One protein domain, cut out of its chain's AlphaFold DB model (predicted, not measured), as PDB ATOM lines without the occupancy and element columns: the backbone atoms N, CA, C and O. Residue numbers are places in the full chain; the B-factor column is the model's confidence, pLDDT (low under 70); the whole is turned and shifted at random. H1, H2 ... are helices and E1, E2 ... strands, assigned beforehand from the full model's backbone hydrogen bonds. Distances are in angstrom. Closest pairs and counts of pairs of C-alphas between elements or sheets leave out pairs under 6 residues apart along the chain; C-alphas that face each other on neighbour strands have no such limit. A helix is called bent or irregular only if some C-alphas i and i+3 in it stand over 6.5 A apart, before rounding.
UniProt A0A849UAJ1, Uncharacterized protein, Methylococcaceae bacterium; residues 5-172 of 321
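AT A GLANCE: This is residues 5 to 172 of the 321 residues of an uncharacterized protein of Methylococcaceae bacterium (UniProt A0A849UAJ1). A short helix, H5, is held between two sheets: a small three-stranded sheet, E2 E1 E5, whose strands E1 and E5 lie nearest the middle of the domain, and a four-stranded sheet, E4 E3 E6 E7, whose long hairpin E6 and E7 reaches to one end of the longest axis. Toward the other end the long helix H1 grazes the small sheet, and H3 crosses H1 with H2 beside H3; H7 packs on H1. The printed part has 168 residues, with seven named helices and seven named strands in the order E1 H1 E2 H2 H3 H4 E3 E4 H5 E5 H6 E6 E7 H7, of mixed class, helices and strands. The small sheet is parallel and the larger one, in the order E4 E3 E6 E7, antiparallel. The whole is compact, with a radius of gyration of the C-alphas of 16.4 A, yet elongated in outline, spanning 58 by 31 by 29 A.

IN THESE COORDINATES: E1, residues 5 to 8, begins at C-alpha 5, (19.910, -27.658, -38.565). H1, residues 17 to 36, is 28.6 A long, with a kink of 33 degrees near residue 24; it is irregular, with C-alphas 22 and 25 lying 7.1 A apart. E2 is residues 40 to 42, H2 62 to 68, H3 71 to 83, 18.1 A long, and H4 93 to 100. E3, residues 103 to 106, and E4, residues 109 to 113, precede H5, residues 115 to 122. E5 is residues 126 to 129 and H6 134 to 137. E6, residues 141 to 149, is 25.0 A long and ends at C-alpha 149, (39.533, -45.625, -51.166); E7, residues 152 to 160, is 24.7 A long. H7, residues 166 to 172, ends at C-alpha 172, (23.967, -23.381, -29.928).

HOW THE PARTS SIT: E1, H1 and E2 form a strand-helix-strand unit, two parallel neighbour strands with a helix between, and its crossover is right-handed. N 7 of E1 and O 42 of E2 are 2.9 A apart; on the other side of E1, N 128 of E5 and O 6 are 2.8 A apart, within hydrogen-bond range. H1 only grazes this sheet, with residues 27 to 35, and H6 only grazes it, with residues 135 to 137. H1 touches H3 with residues 25 to 32 alone, the closest C-alphas being those of Phe 28 and Val 77, 5.8 A apart, at a steep tilt of 59 degrees. H2 and H3, a helical hairpin, only just touch, with 3 pairs of C-alphas within 8 A, the closest those of Ile 66 and Ala 74 at 5.5 A. H1 touches H7, the closest C-alphas being those of Ile 30 and Leu 166 at 5.7 A. H5 is on the small sheet at a height of 8.7 A, and runs along its strands, at 21 degrees to E1 on the local plane. H5 is also on the larger sheet, at a height of 7.6 A, over E6, and runs across the strands, at 80 degrees to E6 on the local plane. H4 is close to H5 but not clearly touching, the closest C-alphas being those of Leu 99 and Leu 119 at 7.7 A. In the larger sheet, N 106 of E3 and O 112 of E4 are 2.9 A apart, N 105 of E3 and O 144 of E6 2.9 A, and N 145 of E6 and O 156 of E7 2.8 A. In H3, H4, H5 and H7 every O i to N i+4 pair is within hydrogen-bond range; in H1 13 of 16 are and in H2 2 of 3, while H6 is too short for such a pair.

THE WHOLE: The two C-alphas farthest apart are those of Lys 71 and Asn 150, 58.0 A. The printed part has no cut. The link E2 to H2, 19 residues, is long. The mean pLDDT of the printed part is 91.3; residues 46 to 49, in that link, are under 70.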
ATOM      1  N   LEU A   5      19.857 -26.347 -39.210       93.44
ATOM      2  CA  LEU A   5      19.910 -27.658 -38.565       93.44
ATOM      3  C   LEU A   5      19.437 -28.757 -39.520       93.44
ATOM      4  O   LEU A   5      18.504 -28.543 -40.294       93.44
ATOM      5  N   ILE A   6      20.046 -29.939 -39.428       94.06
ATOM      6  CA  ILE A   6      19.587 -31.139 -40.142       94.06
ATOM      7  C   ILE A   6      18.687 -31.961 -39.221       94.06
ATOM      8  O   ILE A   6      19.094 -32.319 -38.116       94.06
ATOM      9  N   ILE A   7      17.469 -32.273 -39.658       94.31
ATOM     10  CA  ILE A   7      16.582 -33.167 -38.906       94.31
ATOM     11  C   ILE A   7      17.156 -34.582 -38.966       94.31
ATOM     12  O   ILE A   7      17.304 -35.143 -40.043       94.31
ATOM     13  N   ASN A   8      17.462 -35.158 -37.803       94.88
ATOM     14  CA  ASN A   8      17.878 -36.550 -37.681       94.88
ATOM     15  C   ASN A   8      16.644 -37.454 -37.635       94.88
ATOM     16  O   ASN A   8      16.107 -37.761 -36.572       94.88
ATOM     17  N   ASP A   9      16.185 -37.866 -38.797       90.44
ATOM     18  CA  ASP A   9      15.072 -38.782 -39.014       90.44
ATOM     19  C   ASP A   9      15.286 -40.188 -38.428       90.44
ATOM     20  O   ASP A   9      14.352 -40.747 -37.854       90.44
ATOM     21  N   ALA A  10      16.524 -40.698 -38.418       93.44
ATOM     22  CA  ALA A  10      16.882 -41.973 -37.779       93.44
ATOM     23  C   ALA A  10      16.585 -42.002 -36.264       93.44
ATOM     24  O   ALA A  10      16.605 -43.057 -35.623       93.44
ATOM     25  N   SER A  11      16.287 -40.840 -35.669       95.50
ATOM     26  CA  SER A  11      15.792 -40.751 -34.300       95.50
ATOM     27  C   SER A  11      14.306 -41.080 -34.129       95.50
ATOM     28  O   SER A  11      13.808 -41.035 -33.008       95.50
ATOM     29  N   LEU A  12      13.594 -41.481 -35.179       94.12
ATOM     30  CA  LEU A  12      12.280 -42.121 -35.108       94.12
ATOM     31  C   LEU A  12      12.372 -43.609 -35.496       94.12
ATOM     32  O   LEU A  12      13.311 -44.007 -36.181       94.12
ATOM     33  N   PRO A  13      11.403 -44.450 -35.084       95.06
ATOM     34  CA  PRO A  13      10.277 -44.159 -34.190       95.06
ATOM     35  C   PRO A  13      10.646 -44.204 -32.689       95.06
ATOM     36  O   PRO A  13      11.715 -44.661 -32.281       95.06
ATOM     37  N   PHE A  14       9.722 -43.746 -31.842       96.50
ATOM     38  CA  PHE A  14       9.685 -44.008 -30.400       96.50
ATOM     39  C   PHE A  14       9.355 -45.474 -30.119       96.50
ATOM     40  O   PHE A  14       8.675 -46.134 -30.905       96.50
ATOM     41  N   SER A  15       9.802 -45.975 -28.962       94.44
ATOM     42  CA  SER A  15       9.600 -47.382 -28.588       94.44
ATOM     43  C   SER A  15       8.127 -47.752 -28.365       94.44
ATOM     44  O   SER A  15       7.766 -48.924 -28.437       94.44
ATOM     45  N   SER A  16       7.271 -46.765 -28.073       94.94
ATOM     46  CA  SER A  16       5.833 -46.944 -27.857       94.94
ATOM     47  C   SER A  16       5.052 -45.634 -28.013       94.94
ATOM     48  O   SER A  16       5.611 -44.545 -27.857       94.94
ATOM     49  N   ASP A  17       3.736 -45.743 -28.223       93.00
ATOM     50  CA  ASP A  17       2.784 -44.619 -28.178       93.00
ATOM     51  C   ASP A  17       2.864 -43.850 -26.843       93.00
ATOM     52  O   ASP A  17       2.879 -42.623 -26.826       93.00
ATOM     53  N   ILE A  18       3.021 -44.544 -25.709       92.69
ATOM     54  CA  ILE A  18       3.139 -43.905 -24.384       92.69
ATOM     55  C   ILE A  18       4.389 -43.023 -24.305       92.69
ATOM     56  O   ILE A  18       4.322 -41.886 -23.835       92.69
ATOM     57  N   GLU A  19       5.540 -43.531 -24.750       93.56
ATOM     58  CA  GLU A  19       6.776 -42.747 -24.742       93.56
ATOM     59  C   GLU A  19       6.685 -41.562 -25.706       93.56
ATOM     60  O   GLU A  19       7.069 -40.446 -25.344       93.56
ATOM     61  N   CYS A  20       6.119 -41.791 -26.892       94.94
ATOM     62  CA  CYS A  20       5.872 -40.751 -27.876       94.94
ATOM     63  C   CYS A  20       5.011 -39.622 -27.293       94.94
ATOM     64  O   CYS A  20       5.429 -38.464 -27.301       94.94
ATOM     65  N   ASN A  21       3.875 -39.961 -26.675       92.06
ATOM     66  CA  ASN A  21       2.967 -39.005 -26.039       92.06
ATOM     67  C   ASN A  21       3.673 -38.112 -25.007       92.06
ATOM     68  O   ASN A  21       3.388 -36.918 -24.933       92.06
ATOM     69  N   ASN A  22       4.608 -38.673 -24.236       90.50
ATOM     70  CA  ASN A  22       5.296 -37.957 -23.160       90.50
ATOM     71  C   ASN A  22       6.439 -37.054 -23.643       90.50
ATOM     72  O   ASN A  22       6.810 -36.112 -22.944       90.50
ATOM     73  N   LYS A  23       7.044 -37.361 -24.795       94.75
ATOM     74  CA  LYS A  23       8.310 -36.745 -25.223       94.75
ATOM     75  C   LYS A  23       8.225 -35.985 -26.543       94.75
ATOM     76  O   LYS A  23       9.061 -35.122 -26.800       94.75
ATOM     77  N   LEU A  24       7.232 -36.253 -27.388       95.50
ATOM     78  CA  LEU A  24       7.125 -35.601 -28.693       95.50
ATOM     79  C   LEU A  24       6.928 -34.082 -28.565       95.50
ATOM     80  O   LEU A  24       7.482 -33.307 -29.341       95.50
ATOM     81  N   GLU A  25       6.211 -33.637 -27.533       94.75
ATOM     82  CA  GLU A  25       5.982 -32.216 -27.266       94.75
ATOM     83  C   GLU A  25       7.289 -31.431 -27.070       94.75
ATOM     84  O   GLU A  25       7.411 -30.300 -27.550       94.75
ATOM     85  N   SER A  26       8.294 -32.017 -26.403       94.12
ATOM     86  CA  SER A  26       9.564 -31.320 -26.184       94.12
ATOM     87  C   SER A  26      10.307 -31.071 -27.492       94.12
ATOM     88  O   SER A  26      10.919 -30.017 -27.637       94.12
ATOM     89  N   PHE A  27      10.202 -31.984 -28.462       96.12
ATOM     90  CA  PHE A  27      10.783 -31.786 -29.788       96.12
ATOM     91  C   PHE A  27      10.150 -30.582 -30.503       96.12
ATOM     92  O   PHE A  27      10.860 -29.667 -30.913       96.12
ATOM     93  N   PHE A  28       8.815 -30.503 -30.560       96.00
ATOM     94  CA  PHE A  28       8.130 -29.366 -31.190       96.00
ATOM     95  C   PHE A  28       8.393 -28.033 -30.480       96.00
ATOM     96  O   PHE A  28       8.478 -26.996 -31.136       96.00
ATOM     97  N   LYS A  29       8.580 -28.046 -29.155       96.31
ATOM     98  CA  LYS A  29       9.033 -26.861 -28.414       96.31
ATOM     99  C   LYS A  29      10.418 -26.407 -28.874       96.31
ATOM    100  O   LYS A  29      10.599 -25.215 -29.108       96.31
ATOM    101  N   ILE A  30      11.375 -27.322 -29.043       97.38
ATOM    102  CA  ILE A  30      12.719 -26.990 -29.547       97.38
ATOM    103  C   ILE A  30      12.625 -26.380 -30.947       97.38
ATOM    104  O   ILE A  30      13.171 -25.299 -31.158       97.38
ATOM    105  N   ILE A  31      11.881 -27.007 -31.865       96.00
ATOM    106  CA  ILE A  31      11.687 -26.491 -33.230       96.00
ATOM    107  C   ILE A  31      11.094 -25.080 -33.202       96.00
ATOM    108  O   ILE A  31      11.621 -24.176 -33.842       96.00
ATOM    109  N   HIS A  32      10.048 -24.855 -32.405       95.56
ATOM    110  CA  HIS A  32       9.417 -23.541 -32.284       95.56
ATOM    111  C   HIS A  32      10.370 -22.459 -31.751       95.56
ATOM    112  O   HIS A  32      10.372 -21.328 -32.244       95.56
ATOM    113  N   HIS A  33      11.184 -22.792 -30.746       95.50
ATOM    114  CA  HIS A  33      12.178 -21.872 -30.198       95.50
ATOM    115  C   HIS A  33      13.306 -21.576 -31.193       95.50
ATOM    116  O   HIS A  33      13.745 -20.430 -31.279       95.50
ATOM    117  N   ALA A  34      13.752 -22.578 -31.948       94.12
ATOM    118  CA  ALA A  34      14.776 -22.426 -32.974       94.12
ATOM    119  C   ALA A  34      14.275 -21.569 -34.152       94.12
ATOM    120  O   ALA A  34      14.945 -20.608 -34.530       94.12
ATOM    121  N   ASP A  35      13.060 -21.826 -34.645       91.56
ATOM    122  CA  ASP A  35      12.393 -21.010 -35.671       91.56
ATOM    123  C   ASP A  35      12.240 -19.546 -35.220       91.56
ATOM    124  O   ASP A  35      12.605 -18.616 -35.937       91.56
ATOM    125  N   SER A  36      11.823 -19.326 -33.968       89.31
ATOM    126  CA  SER A  36      11.725 -17.977 -33.385       89.31
ATOM    127  C   SER A  36      13.081 -17.262 -33.279       89.31
ATOM    128  O   SER A  36      13.124 -16.032 -33.245       89.31
ATOM    129  N   ALA A  37      14.187 -18.012 -33.231       85.88
ATOM    130  CA  ALA A  37      15.557 -17.496 -33.279       85.88
ATOM    131  C   ALA A  37      16.094 -17.338 -34.721       85.88
ATOM    132  O   ALA A  37      17.255 -16.969 -34.921       85.88
ATOM    133  N   GLY A  38      15.255 -17.595 -35.730       84.75
ATOM    134  CA  GLY A  38      15.582 -17.495 -37.148       84.75
ATOM    135  C   GLY A  38      16.440 -18.643 -37.675       84.75
ATOM    136  O   GLY A  38      17.092 -18.465 -38.702       84.75
ATOM    137  N   ILE A  39      16.508 -19.776 -36.970       89.81
ATOM    138  CA  ILE A  39      17.215 -20.981 -37.421       89.81
ATOM    139  C   ILE A  39      16.313 -21.736 -38.400       89.81
ATOM    140  O   ILE A  39      15.159 -22.011 -38.079       89.81
ATOM    141  N   SER A  40      16.839 -22.088 -39.574       90.56
ATOM    142  CA  SER A  40      16.109 -22.896 -40.559       90.56
ATOM    143  C   SER A  40      16.448 -24.384 -40.449       90.56
ATOM    144  O   SER A  40      17.424 -24.775 -39.803       90.56
ATOM    145  N   PHE A  41      15.662 -25.227 -41.116       91.56
ATOM    146  CA  PHE A  41      15.783 -26.681 -41.033       91.56
ATOM    147  C   PHE A  41      15.897 -27.296 -42.419       91.56
ATOM    148  O   PHE A  41      15.353 -26.767 -43.386       91.56
ATOM    149  N   ASN A  42      16.583 -28.429 -42.503       90.75
ATOM    150  CA  ASN A  42      16.670 -29.227 -43.713       90.75
ATOM    151  C   ASN A  42      16.498 -30.714 -43.402       90.75
ATOM    152  O   ASN A  42      16.832 -31.180 -42.309       90.75
ATOM    153  N   GLN A  43      16.001 -31.446 -44.393       88.69
ATOM    154  CA  GLN A  43      15.962 -32.906 -44.407       88.69
ATOM    155  C   GLN A  43      17.079 -33.445 -45.303       88.69
ATOM    156  O   GLN A  43      17.437 -32.802 -46.294       88.69
ATOM    157  N   ALA A  44      17.634 -34.603 -44.947       85.00
ATOM    158  CA  ALA A  44      18.658 -35.262 -45.754       85.00
ATOM    159  C   ALA A  44      18.067 -36.094 -46.903       85.00
ATOM    160  O   ALA A  44      18.728 -36.241 -47.929       85.00
ATOM    161  N   ASP A  45      16.840 -36.600 -46.758       77.25
ATOM    162  CA  ASP A  45      16.178 -37.431 -47.762       77.25
ATOM    163  C   ASP A  45      14.659 -37.198 -47.852       77.25
ATOM    164  O   ASP A  45      14.044 -36.526 -47.023       77.25
ATOM    165  N   GLU A  46      14.066 -37.754 -48.913       67.00
ATOM    166  CA  GLU A  46      12.629 -37.713 -49.212       67.00
ATOM    167  C   GLU A  46      11.796 -38.690 -48.373       67.00
ATOM    168  O   GLU A  46      10.565 -38.675 -48.477       67.00
ATOM    169  N   MET A  47      12.422 -39.558 -47.564       57.28
ATOM    170  CA  MET A  47      11.709 -40.653 -46.890       57.28
ATOM    171  C   MET A  47      10.685 -40.138 -45.875       57.28
ATOM    172  O   MET A  47       9.733 -40.840 -45.519       57.28
ATOM    173  N   HIS A  48      10.830 -38.887 -45.451       56.66
ATOM    174  CA  HIS A  48      10.067 -38.300 -44.370       56.66
ATOM    175  C   HIS A  48       9.344 -37.038 -44.836       56.66
ATOM    176  O   HIS A  48       9.822 -35.922 -44.679       56.66
ATOM    177  N   GLY A  49       8.154 -37.238 -45.412       56.09
ATOM    178  CA  GLY A  49       7.275 -36.164 -45.879       56.09
ATOM    179  C   GLY A  49       6.754 -35.229 -44.772       56.09
ATOM    180  O   GLY A  49       7.356 -35.034 -43.722       56.09
ATOM    181  N   ASN A  50       5.580 -34.633 -45.006       75.69
ATOM    182  CA  ASN A  50       4.890 -33.742 -44.061       75.69
ATOM    183  C   ASN A  50       4.866 -34.329 -42.632       75.69
ATOM    184  O   ASN A  50       4.592 -35.515 -42.482       75.69
ATOM    185  N   TRP A  51       5.056 -33.507 -41.589       85.50
ATOM    186  CA  TRP A  51       4.996 -33.892 -40.165       85.50
ATOM    187  C   TRP A  51       3.862 -34.868 -39.802       85.50
ATOM    188  O   TRP A  51       4.020 -35.694 -38.910       85.50
ATOM    189  N   ASN A  52       2.717 -34.794 -40.485       84.69
ATOM    190  CA  ASN A  52       1.573 -35.685 -40.261       84.69
ATOM    191  C   ASN A  52       1.767 -37.132 -40.764       84.69
ATOM    192  O   ASN A  52       1.001 -38.007 -40.374       84.69
ATOM    193  N   ALA A  53       2.737 -37.367 -41.646       83.75
ATOM    194  CA  ALA A  53       3.006 -38.644 -42.305       83.75
ATOM    195  C   ALA A  53       4.173 -39.422 -41.671       83.75
ATOM    196  O   ALA A  53       4.449 -40.545 -42.086       83.75
ATOM    197  N   LEU A  54       4.859 -38.845 -40.678       88.50
ATOM    198  CA  LEU A  54       5.970 -39.513 -40.003       88.50
ATOM    199  C   LEU A  54       5.473 -40.673 -39.135       88.50
ATOM    200  O   LEU A  54       4.469 -40.563 -38.425       88.50
ATOM    201  N   ASN A  55       6.222 -41.776 -39.150       91.56
ATOM    202  CA  ASN A  55       6.007 -42.880 -38.225       91.56
ATOM    203  C   ASN A  55       6.625 -42.539 -36.863       91.56
ATOM    204  O   ASN A  55       7.809 -42.770 -36.628       91.56
ATOM    205  N   TYR A  56       5.822 -41.964 -35.970       94.38
ATOM    206  CA  TYR A  56       6.294 -41.590 -34.639       94.38
ATOM    207  C   TYR A  56       6.398 -42.781 -33.686       94.38
ATOM    208  O   TYR A  56       7.345 -42.848 -32.915       94.38
ATOM    209  N   ALA A  57       5.447 -43.708 -33.716       96.06
ATOM    210  CA  ALA A  57       5.477 -44.970 -32.982       96.06
ATOM    211  C   ALA A  57       4.424 -45.913 -33.573       96.06
ATOM    212  O   ALA A  57       3.465 -45.467 -34.207       96.06
ATOM    213  N   GLU A  58       4.564 -47.213 -33.324       94.19
ATOM    214  CA  GLU A  58       3.561 -48.190 -33.744       94.19
ATOM    215  C   GLU A  58       2.178 -47.845 -33.160       94.19
ATOM    216  O   GLU A  58       2.020 -47.663 -31.951       94.19
ATOM    217  N   GLY A  59       1.175 -47.719 -34.037       90.81
ATOM    218  CA  GLY A  59      -0.202 -47.379 -33.663       90.81
ATOM    219  C   GLY A  59      -0.443 -45.914 -33.270       90.81
ATOM    220  O   GLY A  59      -1.577 -45.560 -32.951       90.81
ATOM    221  N   PHE A  60       0.578 -45.052 -33.308       94.62
ATOM    222  CA  PHE A  60       0.444 -43.638 -32.963       94.62
ATOM    223  C   PHE A  60      -0.195 -42.837 -34.103       94.62
ATOM    224  O   PHE A  60       0.277 -42.856 -35.240       94.62
ATOM    225  N   ILE A  61      -1.242 -42.067 -33.790       92.62
ATOM    226  CA  ILE A  61      -1.934 -41.202 -34.754       92.62
ATOM    227  C   ILE A  61      -1.698 -39.737 -34.380       92.62
ATOM    228  O   ILE A  61      -2.324 -39.197 -33.466       92.62
ATOM    229  N   PHE A  62      -0.825 -39.063 -35.130       93.69
ATOM    230  CA  PHE A  62      -0.377 -37.697 -34.837       93.69
ATOM    231  C   PHE A  62      -1.518 -36.670 -34.749       93.69
ATOM    232  O   PHE A  62      -1.560 -35.854 -33.827       93.69
ATOM    233  N   GLY A  63      -2.495 -36.748 -35.657       92.12
ATOM    234  CA  GLY A  63      -3.663 -35.865 -35.631       92.12
ATOM    235  C   GLY A  63      -4.535 -36.045 -34.383       92.12
ATOM    236  O   GLY A  63      -5.073 -35.068 -33.860       92.12
ATOM    237  N   GLU A  64      -4.656 -37.273 -33.867       93.19
ATOM    238  CA  GLU A  64      -5.379 -37.528 -32.618       93.19
ATOM    239  C   GLU A  64      -4.595 -37.031 -31.408       93.19
ATOM    240  O   GLU A  64      -5.182 -36.408 -30.525       93.19
ATOM    241  N   TRP A  65      -3.280 -37.253 -31.389       95.50
ATOM    242  CA  TRP A  65      -2.399 -36.765 -30.333       95.50
ATOM    243  C   TRP A  65      -2.490 -35.243 -30.161       95.50
ATOM    244  O   TRP A  65      -2.726 -34.768 -29.049       95.50
ATOM    245  N   ILE A  66      -2.435 -34.474 -31.258       94.19
ATOM    246  CA  ILE A  66      -2.573 -33.004 -31.228       94.19
ATOM    247  C   ILE A  66      -3.879 -32.555 -30.558       94.19
ATOM    248  O   ILE A  66      -3.920 -31.505 -29.916       94.19
ATOM    249  N   ASN A  67      -4.959 -33.322 -30.711       92.56
ATOM    250  CA  ASN A  67      -6.254 -32.991 -30.118       92.56
ATOM    251  C   ASN A  67      -6.362 -33.380 -28.633       92.56
ATOM    252  O   ASN A  67      -7.282 -32.916 -27.962       92.56
ATOM    253  N   ARG A  68      -5.455 -34.227 -28.125       93.06
ATOM    254  CA  ARG A  68      -5.439 -34.708 -26.733       93.06
ATOM    255  C   ARG A  68      -4.508 -33.900 -25.823       93.06
ATOM    256  O   ARG A  68      -4.773 -33.832 -24.625       93.06
ATOM    257  N   ILE A  69      -3.440 -33.308 -26.364       94.50
ATOM    258  CA  ILE A  69      -2.509 -32.470 -25.590       94.50
ATOM    259  C   ILE A  69      -3.137 -31.130 -25.179       94.50
ATOM    260  O   ILE A  69      -4.194 -30.729 -25.672       94.50
ATOM    261  N   ASP A  70      -2.492 -30.423 -24.247       94.50
ATOM    262  CA  ASP A  70      -2.999 -29.139 -23.768       94.50
ATOM    263  C   ASP A  70      -3.060 -28.087 -24.892       94.50
ATOM    264  O   ASP A  70      -2.320 -28.129 -25.876       94.50
ATOM    265  N   LYS A  71      -3.953 -27.103 -24.737       93.44
ATOM    266  CA  LYS A  71      -4.223 -26.101 -25.781       93.44
ATOM    267  C   LYS A  71      -2.991 -25.284 -26.174       93.44
ATOM    268  O   LYS A  71      -2.891 -24.886 -27.334       93.44
ATOM    269  N   THR A  72      -2.089 -25.007 -25.234       94.06
ATOM    270  CA  THR A  72      -0.884 -24.212 -25.490       94.06
ATOM    271  C   THR A  72       0.099 -25.023 -26.323       94.06
ATOM    272  O   THR A  72       0.566 -24.545 -27.357       94.06
ATOM    273  N   SER A  73       0.349 -26.272 -25.938       93.94
ATOM    274  CA  SER A  73       1.224 -27.180 -26.683       93.94
ATOM    275  C   SER A  73       0.657 -27.522 -28.058       93.94
ATOM    276  O   SER A  73       1.380 -27.457 -29.051       93.94
ATOM    277  N   ALA A  74      -0.655 -27.753 -28.162       95.44
ATOM    278  CA  ALA A  74      -1.331 -27.937 -29.446       95.44
ATOM    279  C   ALA A  74      -1.149 -26.732 -30.380       95.44
ATOM    280  O   ALA A  74      -0.965 -26.910 -31.585       95.44
ATOM    281  N   LEU A  75      -1.190 -25.503 -29.852       95.38
ATOM    282  CA  LEU A  75      -0.958 -24.294 -30.643       95.38
ATOM    283  C   LEU A  75       0.492 -24.209 -31.138       95.38
ATOM    284  O   LEU A  75       0.707 -23.870 -32.302       95.38
ATOM    285  N   ILE A  76       1.469 -24.542 -30.290       95.62
ATOM    286  CA  ILE A  76       2.891 -24.595 -30.670       95.62
ATOM    287  C   ILE A  76       3.093 -25.591 -31.813       95.62
ATOM    288  O   ILE A  76       3.634 -25.224 -32.854       95.62
ATOM    289  N   VAL A  77       2.597 -26.820 -31.656       95.38
ATOM    290  CA  VAL A  77       2.714 -27.876 -32.673       95.38
ATOM    291  C   VAL A  77       2.065 -27.437 -33.989       95.38
ATOM    292  O   VAL A  77       2.691 -27.521 -35.044       95.38
ATOM    293  N   LYS A  78       0.842 -26.890 -33.944       93.94
ATOM    294  CA  LYS A  78       0.144 -26.384 -35.139       93.94
ATOM    295  C   LYS A  78       0.914 -25.264 -35.833       93.94
ATOM    296  O   LYS A  78       0.999 -25.266 -37.059       93.94
ATOM    297  N   ASN A  79       1.493 -24.338 -35.067       92.69
ATOM    298  CA  ASN A  79       2.323 -23.271 -35.620       92.69
ATOM    299  C   ASN A  79       3.537 -23.842 -36.353       92.69
ATOM    300  O   ASN A  79       3.765 -23.443 -37.492       92.69
ATOM    301  N   VAL A  80       4.254 -24.792 -35.739       92.88
ATOM    302  CA  VAL A  80       5.405 -25.457 -36.364       92.88
ATOM    303  C   VAL A  80       4.999 -26.108 -37.682       92.88
ATOM    304  O   VAL A  80       5.556 -25.759 -38.714       92.88
ATOM    305  N   ILE A  81       3.964 -26.952 -37.682       91.56
ATOM    306  CA  ILE A  81       3.503 -27.653 -38.894       91.56
ATOM    307  C   ILE A  81       3.140 -26.675 -40.020       91.56
ATOM    308  O   ILE A  81       3.355 -26.972 -41.189       91.56
ATOM    309  N   SER A  82       2.555 -25.524 -39.676       89.25
ATOM    310  CA  SER A  82       2.080 -24.551 -40.667       89.25
ATOM    311  C   SER A  82       3.152 -23.602 -41.209       89.25
ATOM    312  O   SER A  82       2.945 -23.032 -42.278       89.25
ATOM    313  N   LYS A  83       4.241 -23.368 -40.464       87.50
ATOM    314  CA  LYS A  83       5.214 -22.299 -40.759       87.50
ATOM    315  C   LYS A  83       6.625 -22.796 -41.001       87.50
ATOM    316  O   LYS A  83       7.353 -22.159 -41.754       87.50
ATOM    317  N   VAL A  84       7.018 -23.868 -40.323       87.31
ATOM    318  CA  VAL A  84       8.387 -24.362 -40.379       87.31
ATOM    319  C   VAL A  84       8.517 -25.223 -41.619       87.31
ATOM    320  O   VAL A  84       8.030 -26.353 -41.663       87.31
ATOM    321  N   ASP A  85       9.162 -24.644 -42.624       84.38
ATOM    322  CA  ASP A  85       9.559 -25.357 -43.825       84.38
ATOM    323  C   ASP A  85      10.819 -26.184 -43.545       84.38
ATOM    324  O   ASP A  85      11.722 -25.756 -42.819       84.38
ATOM    325  N   CYS A  86      10.855 -27.395 -44.084       87.44
ATOM    326  CA  CYS A  86      11.948 -28.350 -43.901       87.44
ATOM    327  C   CYS A  86      12.330 -28.938 -45.260       87.44
ATOM    328  O   CYS A  86      12.136 -30.134 -45.479       87.44
ATOM    329  N   PRO A  87      12.818 -28.112 -46.200       87.88
ATOM    330  CA  PRO A  87      13.116 -28.578 -47.538       87.88
ATOM    331  C   PRO A  87      14.269 -29.579 -47.523       87.88
ATOM    332  O   PRO A  87      15.186 -29.512 -46.691       87.88
ATOM    333  N   LEU A  88      14.241 -30.469 -48.512       87.38
ATOM    334  CA  LEU A  88      15.381 -31.305 -48.851       87.38
ATOM    335  C   LEU A  88      16.584 -30.422 -49.119       87.38
ATOM    336  O   LEU A  88      16.501 -29.391 -49.789       87.38
ATOM    337  N   ILE A  89      17.716 -30.835 -48.582       84.06
ATOM    338  CA  ILE A  89      18.969 -30.173 -48.872       84.06
ATOM    339  C   ILE A  89      19.425 -30.480 -50.304       84.06
ATOM    340  O   ILE A  89      19.557 -31.628 -50.731       84.06
ATOM    341  N   GLU A  90      19.649 -29.417 -51.068       80.56
ATOM    342  CA  GLU A  90      20.158 -29.507 -52.429       80.56
ATOM    343  C   GLU A  90      21.686 -29.460 -52.425       80.56
ATOM    344  O   GLU A  90      22.304 -28.627 -51.760       80.56
ATOM    345  N   PHE A  91      22.284 -30.356 -53.204       75.31
ATOM    346  CA  PHE A  91      23.724 -30.457 -53.390       75.31
ATOM    347  C   PHE A  91      24.046 -30.413 -54.871       75.31
ATOM    348  O   PHE A  91      23.265 -30.896 -55.694       75.31
ATOM    349  N   GLU A  92      25.228 -29.888 -55.184       74.38
ATOM    350  CA  GLU A  92      25.844 -30.078 -56.490       74.38
ATOM    351  C   GLU A  92      26.059 -31.580 -56.759       74.38
ATOM    352  O   GLU A  92      26.213 -32.387 -55.837       74.38
ATOM    353  N   GLU A  93      26.023 -31.969 -58.031       73.06
ATOM    354  CA  GLU A  93      25.957 -33.375 -58.453       73.06
ATOM    355  C   GLU A  93      27.186 -34.187 -58.005       73.06
ATOM    356  O   GLU A  93      27.048 -35.291 -57.485       73.06
ATOM    357  N   ASN A  94      28.373 -33.580 -58.050       72.25
ATOM    358  CA  ASN A  94      29.626 -34.135 -57.521       72.25
ATOM    359  C   ASN A  94      29.576 -34.438 -56.008       72.25
ATOM    360  O   ASN A  94      30.118 -35.445 -55.545       72.25
ATOM    361  N   ILE A  95      28.927 -33.574 -55.221       72.44
ATOM    362  CA  ILE A  95      28.754 -33.773 -53.778       72.44
ATOM    363  C   ILE A  95      27.763 -34.914 -53.539       72.44
ATOM    364  O   ILE A  95      28.015 -35.758 -52.683       72.44
ATOM    365  N   ARG A  96      26.676 -34.993 -54.321       78.06
ATOM    366  CA  ARG A  96      25.715 -36.108 -54.236       78.06
ATOM    367  C   ARG A  96      26.359 -37.456 -54.531       78.06
ATOM    368  O   ARG A  96      26.135 -38.397 -53.779       78.06
ATOM    369  N   GLU A  97      27.170 -37.544 -55.581       77.06
ATOM    370  CA  GLU A  97      27.899 -38.771 -55.923       77.06
ATOM    371  C   GLU A  97      28.847 -39.199 -54.799       77.06
ATOM    372  O   GLU A  97      28.874 -40.367 -54.417       77.06
ATOM    373  N   THR A  98      29.570 -38.239 -54.218       75.75
ATOM    374  CA  THR A  98      30.469 -38.498 -53.085       75.75
ATOM    375  C   THR A  98      29.701 -38.951 -51.843       75.75
ATOM    376  O   THR A  98      30.154 -39.830 -51.124       75.75
ATOM    377  N   LEU A  99      28.531 -38.371 -51.572       80.75
ATOM    378  CA  LEU A  99      27.677 -38.792 -50.461       80.75
ATOM    379  C   LEU A  99      27.119 -40.202 -50.674       80.75
ATOM    380  O   LEU A  99      27.077 -40.982 -49.730       80.75
ATOM    381  N   GLY A 100      26.743 -40.539 -51.911       81.56
ATOM    382  CA  GLY A 100      26.205 -41.851 -52.268       81.56
ATOM    383  C   GLY A 100      27.206 -43.005 -52.159       81.56
ATOM    384  O   GLY A 100      26.787 -44.158 -52.125       81.56
ATOM    385  N   SER A 101      28.512 -42.724 -52.088       85.94
ATOM    386  CA  SER A 101      29.560 -43.740 -51.902       85.94
ATOM    387  C   SER A 101      29.975 -43.947 -50.441       85.94
ATOM    388  O   SER A 101      30.851 -44.769 -50.163       85.94
ATOM    389  N   ILE A 102      29.358 -43.222 -49.501       92.25
ATOM    390  CA  ILE A 102      29.691 -43.270 -48.078       92.25
ATOM    391  C   ILE A 102      28.537 -43.898 -47.295       92.25
ATOM    392  O   ILE A 102      27.384 -43.497 -47.431       92.25
ATOM    393  N   LEU A 103      28.863 -44.837 -46.409       94.06
ATOM    394  CA  LEU A 103      27.930 -45.394 -45.435       94.06
ATOM    395  C   LEU A 103      28.104 -44.702 -44.083       94.06
ATOM    396  O   LEU A 103      29.224 -44.563 -43.581       94.06
ATOM    397  N   PHE A 104      26.990 -44.306 -43.471       95.69
ATOM    398  CA  PHE A 104      26.969 -43.690 -42.147       95.69
ATOM    399  C   PHE A 104      26.163 -44.546 -41.188       95.69
ATOM    400  O   PHE A 104      24.971 -44.760 -41.389       95.69
ATOM    401  N   MET A 105      26.803 -45.005 -40.118       97.44
ATOM    402  CA  MET A 105      26.174 -45.866 -39.120       97.44
ATOM    403  C   MET A 105      26.329 -45.289 -37.721       97.44
ATOM    404  O   MET A 105      27.310 -44.611 -37.419       97.44
ATOM    405  N   LEU A 106      25.393 -45.582 -36.825       97.75
ATOM    406  CA  LEU A 106      25.534 -45.188 -35.430       97.75
ATOM    407  C   LEU A 106      26.681 -45.966 -34.765       97.75
ATOM    408  O   LEU A 106      26.753 -47.190 -34.854       97.75
ATOM    409  N   SER A 107      27.563 -45.280 -34.032       97.25
ATOM    410  CA  SER A 107      28.730 -45.937 -33.421       97.25
ATOM    411  C   SER A 107      28.348 -46.971 -32.357       97.25
ATOM    412  O   SER A 107      28.947 -48.045 -32.279       97.25
ATOM    413  N   SER A 108      27.300 -46.693 -31.574       95.31
ATOM    414  CA  SER A 108      26.805 -47.618 -30.549       95.31
ATOM    415  C   SER A 108      26.021 -48.809 -31.109       95.31
ATOM    416  O   SER A 108      25.812 -49.778 -30.386       95.31
ATOM    417  N   ASP A 109      25.536 -48.721 -32.351       95.56
ATOM    418  CA  ASP A 109      24.747 -49.766 -33.010       95.56
ATOM    419  C   ASP A 109      24.888 -49.649 -34.532       95.56
ATOM    420  O   ASP A 109      24.152 -48.917 -35.195       95.56
ATOM    421  N   ARG A 110      25.843 -50.402 -35.085       93.94
ATOM    422  CA  ARG A 110      26.180 -50.358 -36.514       93.94
ATOM    423  C   ARG A 110      25.083 -50.916 -37.427       93.94
ATOM    424  O   ARG A 110      25.232 -50.848 -38.636       93.94
ATOM    425  N   SER A 111      23.998 -51.469 -36.879       95.06
ATOM    426  CA  SER A 111      22.843 -51.876 -37.690       95.06
ATOM    427  C   SER A 111      21.957 -50.696 -38.105       95.06
ATOM    428  O   SER A 111      21.066 -50.860 -38.935       95.06
ATOM    429  N   ILE A 112      22.191 -49.514 -37.524       94.88
ATOM    430  CA  ILE A 112      21.382 -48.316 -37.733       94.88
ATOM    431  C   ILE A 112      22.117 -47.366 -38.662       94.88
ATOM    432  O   ILE A 112      23.136 -46.782 -38.284       94.88
ATOM    433  N   GLU A 113      21.555 -47.180 -39.849       94.56
ATOM    434  CA  GLU A 113      21.977 -46.156 -40.795       94.56
ATOM    435  C   GLU A 113      21.537 -44.767 -40.306       94.56
ATOM    436  O   GLU A 113      20.436 -44.590 -39.785       94.56
ATOM    437  N   VAL A 114      22.429 -43.783 -40.418       95.06
ATOM    438  CA  VAL A 114      22.241 -42.422 -39.888       95.06
ATOM    439  C   VAL A 114      22.654 -41.372 -40.915       95.06
ATOM    440  O   VAL A 114      23.459 -40.479 -40.637       95.06
ATOM    441  N   THR A 115      22.093 -41.470 -42.117       92.12
ATOM    442  CA  THR A 115      22.412 -40.604 -43.263       92.12
ATOM    443  C   THR A 115      22.290 -39.119 -42.931       92.12
ATOM    444  O   THR A 115      23.201 -38.355 -43.242       92.12
ATOM    445  N   SER A 116      21.260 -38.704 -42.188       92.81
ATOM    446  CA  SER A 116      21.107 -37.313 -41.736       92.81
ATOM    447  C   SER A 116      22.245 -36.814 -40.838       92.81
ATOM    448  O   SER A 116      22.705 -35.679 -40.990       92.81
ATOM    449  N   LEU A 117      22.750 -37.651 -39.923       95.44
ATOM    450  CA  LEU A 117      23.909 -37.305 -39.087       95.44
ATOM    451  C   LEU A 117      25.200 -37.293 -39.907       95.44
ATOM    452  O   LEU A 117      26.022 -36.387 -39.759       95.44
ATOM    453  N   GLY A 118      25.359 -38.278 -40.792       93.62
ATOM    454  CA  GLY A 118      26.467 -38.349 -41.737       93.62
ATOM    455  C   GLY A 118      26.575 -37.096 -42.584       93.62
ATOM    456  O   GLY A 118      27.635 -36.473 -42.664       93.62
ATOM    457  N   LEU A 119      25.440 -36.661 -43.117       90.69
ATOM    458  CA  LEU A 119      25.345 -35.439 -43.876       90.69
ATOM    459  C   LEU A 119      25.733 -34.225 -43.043       90.69
ATOM    460  O   LEU A 119      26.629 -33.490 -43.449       90.69
ATOM    461  N   ALA A 120      25.120 -34.044 -41.869       92.62
ATOM    462  CA  ALA A 120      25.436 -32.939 -40.968       92.62
ATOM    463  C   ALA A 120      26.946 -32.847 -40.676       92.62
ATOM    464  O   ALA A 120      27.496 -31.747 -40.650       92.62
ATOM    465  N   SER A 121      27.628 -33.993 -40.554       92.69
ATOM    466  CA  SER A 121      29.079 -34.054 -40.345       92.69
ATOM    467  C   SER A 121      29.904 -33.546 -41.534       92.69
ATOM    468  O   SER A 121      30.921 -32.887 -41.333       92.69
ATOM    469  N   ILE A 122      29.463 -33.801 -42.771       87.81
ATOM    470  CA  ILE A 122      30.186 -33.398 -43.987       87.81
ATOM    471  C   ILE A 122      30.073 -31.896 -44.233       87.81
ATOM    472  O   ILE A 122      31.035 -31.270 -44.674       87.81
ATOM    473  N   ILE A 123      28.913 -31.315 -43.938       83.94
ATOM    474  CA  ILE A 123      28.641 -29.890 -44.179       83.94
ATOM    475  C   ILE A 123      28.779 -29.013 -42.928       83.94
ATOM    476  O   ILE A 123      28.340 -27.863 -42.942       83.94
ATOM    477  N   ASP A 124      29.395 -29.535 -41.861       86.25
ATOM    478  CA  ASP A 124      29.645 -28.832 -40.590       86.25
ATOM    479  C   ASP A 124      28.376 -28.173 -40.002       86.25
ATOM    480  O   ASP A 124      28.356 -27.005 -39.586       86.25
ATOM    481  N   LEU A 125      27.271 -28.924 -40.003       89.62
ATOM    482  CA  LEU A 125      26.000 -28.527 -39.399       89.62
ATOM    483  C   LEU A 125      25.697 -29.333 -38.137       89.62
ATOM    484  O   LEU A 125      26.247 -30.402 -37.888       89.62
ATOM    485  N   HIS A 126      24.797 -28.791 -37.322       94.81
ATOM    486  CA  HIS A 126      24.246 -29.505 -36.176       94.81
ATOM    487  C   HIS A 126      23.022 -30.306 -36.608       94.81
ATOM    488  O   HIS A 126      22.202 -29.839 -37.404       94.81
ATOM    489  N   ALA A 127      22.879 -31.493 -36.039       96.69
ATOM    490  CA  ALA A 127      21.662 -32.272 -36.139       96.69
ATOM    491  C   ALA A 127      20.645 -31.852 -35.068       96.69
ATOM    492  O   ALA A 127      21.005 -31.327 -34.012       96.69
ATOM    493  N   ILE A 128      19.368 -32.119 -35.319       97.12
ATOM    494  CA  ILE A 128      18.294 -32.038 -34.328       97.12
ATOM    495  C   ILE A 128      17.536 -33.362 -34.294       97.12
ATOM    496  O   ILE A 128      17.020 -33.816 -35.312       97.12
ATOM    497  N   SER A 129      17.485 -33.993 -33.123       97.38
ATOM    498  CA  SER A 129      16.937 -35.342 -32.959       97.38
ATOM    499  C   SER A 129      15.667 -35.352 -32.119       97.38
ATOM    500  O   SER A 129      15.540 -34.632 -31.124       97.38
ATOM    501  N   PHE A 130      14.748 -36.247 -32.469       96.62
ATOM    502  CA  PHE A 130      13.651 -36.647 -31.605       96.62
ATOM    503  C   PHE A 130      14.212 -37.352 -30.358       96.62
ATOM    504  O   PHE A 130      15.076 -38.226 -30.469       96.62
ATOM    505  N   PRO A 131      13.713 -37.040 -29.150       95.94
ATOM    506  CA  PRO A 131      14.184 -37.651 -27.905       95.94
ATOM    507  C   PRO A 131      13.597 -39.061 -27.689       95.94
ATOM    508  O   PRO A 131      13.138 -39.398 -26.596       95.94
ATOM    509  N   SER A 132      13.577 -39.884 -28.739       96.00
ATOM    510  CA  SER A 132      12.889 -41.177 -28.756       96.00
ATOM    511  C   SER A 132      13.618 -42.284 -28.012       96.00
ATOM    512  O   SER A 132      12.990 -43.198 -27.503       96.00
ATOM    513  N   HIS A 133      14.942 -42.178 -27.924       95.00
ATOM    514  CA  HIS A 133      15.816 -43.105 -27.223       95.00
ATOM    515  C   HIS A 133      17.012 -42.340 -26.659       95.00
ATOM    516  O   HIS A 133      17.422 -41.318 -27.210       95.00
ATOM    517  N   ASN A 134      17.634 -42.870 -25.603       93.31
ATOM    518  CA  ASN A 134      18.778 -42.225 -24.944       93.31
ATOM    519  C   ASN A 134      19.954 -41.946 -25.898       93.31
ATOM    520  O   ASN A 134      20.626 -40.931 -25.746       93.31
ATOM    521  N   LYS A 135      20.151 -42.798 -26.914       95.00
ATOM    522  CA  LYS A 135      21.173 -42.629 -27.964       95.00
ATOM    523  C   LYS A 135      21.007 -41.355 -28.806       95.00
ATOM    524  O   LYS A 135      21.975 -40.891 -29.387       95.00
ATOM    525  N   TRP A 136      19.805 -40.775 -28.841       96.88
ATOM    526  CA  TRP A 136      19.495 -39.553 -29.594       96.88
ATOM    527  C   TRP A 136      19.483 -38.295 -28.728       96.88
ATOM    528  O   TRP A 136      19.377 -37.182 -29.240       96.88
ATOM    529  N   VAL A 137      19.575 -38.458 -27.404       95.75
ATOM    530  CA  VAL A 137      19.537 -37.343 -26.452       95.75
ATOM    531  C   VAL A 137      20.941 -36.796 -26.175       95.75
ATOM    532  O   VAL A 137      21.058 -35.670 -25.701       95.75
ATOM    533  N   SER A 138      22.005 -37.527 -26.511       94.62
ATOM    534  CA  SER A 138      23.380 -37.062 -26.318       94.62
ATOM    535  C   SER A 138      23.751 -35.907 -27.254       94.62
ATOM    536  O   SER A 138      23.194 -35.747 -28.341       94.62
ATOM    537  N   ASN A 139      24.710 -35.097 -26.811       95.44
ATOM    538  CA  ASN A 139      25.411 -34.120 -27.631       95.44
ATOM    539  C   ASN A 139      26.904 -34.177 -27.268       95.44
ATOM    540  O   ASN A 139      27.234 -33.848 -26.125       95.44
ATOM    541  N   PRO A 140      27.792 -34.600 -28.183       97.25
ATOM    542  CA  PRO A 140      27.519 -35.030 -29.563       97.25
ATOM    543  C   PRO A 140      26.863 -36.429 -29.668       97.25
ATOM    544  O   PRO A 140      26.654 -37.119 -28.665       97.25
ATOM    545  N   ILE A 141      26.522 -36.845 -30.894       98.19
ATOM    546  CA  ILE A 141      26.238 -38.242 -31.266       98.19
ATOM    547  C   ILE A 141      27.413 -38.770 -32.095       98.19
ATOM    548  O   ILE A 141      27.732 -38.207 -33.141       98.19
ATOM    549  N   SER A 142      28.023 -39.872 -31.661       98.12
ATOM    550  CA  SER A 142      29.118 -40.515 -32.392       98.12
ATOM    551  C   SER A 142      28.596 -41.441 -33.493       98.12
ATOM    552  O   SER A 142      27.801 -42.352 -33.236       98.12
ATOM    553  N   ILE A 143      29.096 -41.260 -34.711       98.00
ATOM    554  CA  ILE A 143      28.795 -42.079 -35.887       98.00
ATOM    555  C   ILE A 143      30.075 -42.673 -36.477       98.00
ATOM    556  O   ILE A 143      31.180 -42.187 -36.242       98.00
ATOM    557  N   VAL A 144      29.915 -43.729 -37.257       97.94
ATOM    558  CA  VAL A 144      30.961 -44.367 -38.044       97.94
ATOM    559  C   VAL A 144      30.701 -44.046 -39.510       97.94
ATOM    560  O   VAL A 144      29.640 -44.369 -40.040       97.94
ATOM    561  N   ARG A 145      31.676 -43.407 -40.149       95.69
ATOM    562  CA  ARG A 145      31.721 -43.136 -41.585       95.69
ATOM    563  C   ARG A 145      32.571 -44.212 -42.256       95.69
ATOM    564  O   ARG A 145      33.718 -44.391 -41.853       95.69
ATOM    565  N   GLN A 146      32.043 -44.888 -43.272       95.38
ATOM    566  CA  GLN A 146      32.771 -45.881 -44.067       95.38
ATOM    567  C   GLN A 146      32.726 -45.542 -45.554       95.38
ATOM    568  O   GLN A 146      31.676 -45.175 -46.073       95.38
ATOM    569  N   TRP A 147      33.862 -45.663 -46.235       94.31
ATOM    570  CA  TRP A 147      33.985 -45.445 -47.677       94.31
ATOM    571  C   TRP A 147      35.080 -46.335 -48.256       94.31
ATOM    572  O   TRP A 147      35.917 -46.859 -47.522       94.31
ATOM    573  N   GLU A 148      35.080 -46.504 -49.572       93.19
ATOM    574  CA  GLU A 148      36.148 -47.202 -50.283       93.19
ATOM    575  C   GLU A 148      37.151 -46.188 -50.846       93.19
ATOM    576  O   GLU A 148      36.775 -45.215 -51.500       93.19
ATOM    577  N   GLU A 149      38.439 -46.415 -50.605       91.56
ATOM    578  CA  GLU A 149      39.533 -45.625 -51.166       91.56
ATOM    579  C   GLU A 149      40.653 -46.571 -51.605       91.56
ATOM    580  O   GLU A 149      41.125 -47.390 -50.823       91.56
ATOM    581  N   ASN A 150      41.074 -46.487 -52.871       89.69
ATOM    582  CA  ASN A 150      42.115 -47.353 -53.446       89.69
ATOM    583  C   ASN A 150      41.858 -48.867 -53.277       89.69
ATOM    584  O   ASN A 150      42.801 -49.627 -53.072       89.69
ATOM    585  N   GLN A 151      40.599 -49.309 -53.408       89.06
ATOM    586  CA  GLN A 151      40.159 -50.703 -53.197       89.06
ATOM    587  C   GLN A 151      40.271 -51.201 -51.747       89.06
ATOM    588  O   GLN A 151      40.172 -52.402 -51.488       89.06
ATOM    589  N   GLU A 152      40.460 -50.291 -50.790       93.38
ATOM    590  CA  GLU A 152      40.468 -50.596 -49.364       93.38
ATOM    591  C   GLU A 152      39.330 -49.866 -48.649       93.38
ATOM    592  O   GLU A 152      39.060 -48.686 -48.889       93.38
ATOM    593  N   TRP A 153      38.672 -50.575 -47.733       92.38
ATOM    594  CA  TRP A 153      37.655 -49.989 -46.871       92.38
ATOM    595  C   TRP A 153      38.302 -49.112 -45.809       92.38
ATOM    596  O   TRP A 153      39.098 -49.581 -44.996       92.38
ATOM    597  N   GLN A 154      37.900 -47.849 -45.799       95.81
ATOM    598  CA  GLN A 154      38.267 -46.875 -44.792       95.81
ATOM    599  C   GLN A 154      37.129 -46.707 -43.791       95.81
ATOM    600  O   GLN A 154      35.947 -46.823 -44.124       95.81
ATOM    601  N   GLU A 155      37.497 -46.414 -42.549       95.62
ATOM    602  CA  GLU A 155      36.553 -46.136 -41.477       95.62
ATOM    603  C   GLU A 155      37.033 -44.948 -40.647       95.62
ATOM    604  O   GLU A 155      38.213 -44.835 -40.307       95.62
ATOM    605  N   GLN A 156      36.097 -44.083 -40.271       96.31
ATOM    606  CA  GLN A 156      36.353 -42.968 -39.377       96.31
ATOM    607  C   GLN A 156      35.223 -42.823 -38.362       96.31
ATOM    608  O   GLN A 156      34.045 -42.784 -38.719       96.31
ATOM    609  N   LEU A 157      35.591 -42.692 -37.088       97.44
ATOM    610  CA  LEU A 157      34.668 -42.261 -36.044       97.44
ATOM    611  C   LEU A 157      34.528 -40.735 -36.099       97.44
ATOM    612  O   LEU A 157      35.532 -40.022 -36.103       97.44
ATOM    613  N   VAL A 158      33.292 -40.245 -36.129       96.62
ATOM    614  CA  VAL A 158      32.977 -38.817 -36.217       96.62
ATOM    615  C   VAL A 158      31.936 -38.464 -35.162       96.62
ATOM    616  O   VAL A 158      30.918 -39.141 -35.040       96.62
ATOM    617  N   ASP A 159      32.178 -37.393 -34.414       97.75
ATOM    618  CA  ASP A 159      31.214 -36.847 -33.461       97.75
ATOM    619  C   ASP A 159      30.394 -35.741 -34.126       97.75
ATOM    620  O   ASP A 159      30.937 -34.731 -34.573       97.75
ATOM    621  N   VAL A 160      29.076 -35.928 -34.179       97.19
ATOM    622  CA  VAL A 160      28.138 -34.983 -34.793       97.19
ATOM    623  C   VAL A 160      27.430 -34.183 -33.700       97.19
ATOM    624  O   VAL A 160      26.762 -34.783 -32.848       97.19
ATOM    625  N   PRO A 161      27.537 -32.843 -33.689       97.19
ATOM    626  CA  PRO A 161      26.790 -32.012 -32.752       97.19
ATOM    627  C   PRO A 161      25.281 -32.218 -32.909       97.19
ATOM    628  O   PRO A 161      24.758 -32.210 -34.023       97.19
ATOM    629  N   ASN A 162      24.571 -32.383 -31.795       97.81
ATOM    630  CA  ASN A 162      23.155 -32.735 -31.795       97.81
ATOM    631  C   ASN A 162      22.341 -31.925 -30.781       97.81
ATOM    632  O   ASN A 162      22.698 -31.774 -29.611       97.81
ATOM    633  N   ILE A 163      21.176 -31.465 -31.217       98.12
ATOM    634  CA  ILE A 163      20.199 -30.764 -30.396       98.12
ATOM    635  C   ILE A 163      19.037 -31.714 -30.108       98.12
ATOM    636  O   ILE A 163      18.325 -32.150 -31.004       98.12
ATOM    637  N   SER A 164      18.825 -32.012 -28.831       97.31
ATOM    638  CA  SER A 164      17.747 -32.887 -28.342       97.31
ATOM    639  C   SER A 164      16.986 -32.269 -27.163       97.31
ATOM    640  O   SER A 164      15.988 -32.816 -26.693       97.31
ATOM    641  N   SER A 165      17.459 -31.119 -26.670       97.12
ATOM    642  CA  SER A 165      16.920 -30.398 -25.522       97.12
ATOM    643  C   SER A 165      16.971 -28.885 -25.753       97.12
ATOM    644  O   SER A 165      17.741 -28.384 -26.576       97.12
ATOM    645  N   LEU A 166      16.169 -28.134 -24.989       96.75
ATOM    646  CA  LEU A 166      16.206 -26.669 -25.027       96.75
ATOM    647  C   LEU A 166      17.548 -26.106 -24.558       96.75
ATOM    648  O   LEU A 166      17.938 -25.035 -25.011       96.75
ATOM    649  N   ASP A 167      18.258 -26.800 -23.672       96.94
ATOM    650  CA  ASP A 167      19.556 -26.329 -23.197       96.94
ATOM    651  C   ASP A 167      20.639 -26.514 -24.265       96.94
ATOM    652  O   ASP A 167      21.435 -25.600 -24.467       96.94
ATOM    653  N   HIS A 168      20.602 -27.605 -25.045       96.88
ATOM    654  CA  HIS A 168      21.464 -27.741 -26.228       96.88
ATOM    655  C   HIS A 168      21.192 -26.617 -27.234       96.88
ATOM    656  O   HIS A 168      22.127 -25.991 -27.731       96.88
ATOM    657  N   LEU A 169      19.912 -26.315 -27.490       96.69
ATOM    658  CA  LEU A 169      19.528 -25.241 -28.403       96.69
ATOM    659  C   LEU A 169      20.010 -23.866 -27.917       96.69
ATOM    660  O   LEU A 169      20.537 -23.093 -28.709       96.69
ATOM    661  N   LYS A 170      19.846 -23.549 -26.628       95.44
ATOM    662  CA  LYS A 170      20.316 -22.273 -26.061       95.44
ATOM    663  C   LYS A 170      21.827 -22.117 -26.195       95.44
ATOM    664  O   LYS A 170      22.273 -21.035 -26.566       95.44
ATOM    665  N   SER A 171      22.593 -23.174 -25.915       94.00
ATOM    666  CA  SER A 171      24.049 -23.164 -26.098       94.00
ATOM    667  C   SER A 171      24.417 -22.906 -27.557       94.00
ATOM    668  O   SER A 171      25.208 -22.010 -27.833       94.00
ATOM    669  N   TYR A 172      23.762 -23.596 -28.495       92.38
ATOM    670  CA  TYR A 172      23.967 -23.381 -29.928       92.38
ATOM    671  C   TYR A 172      23.630 -21.946 -30.373       92.38
ATOM    672  O   TYR A 172      24.415 -21.315 -31.077       92.38
TER     673      TYR A 172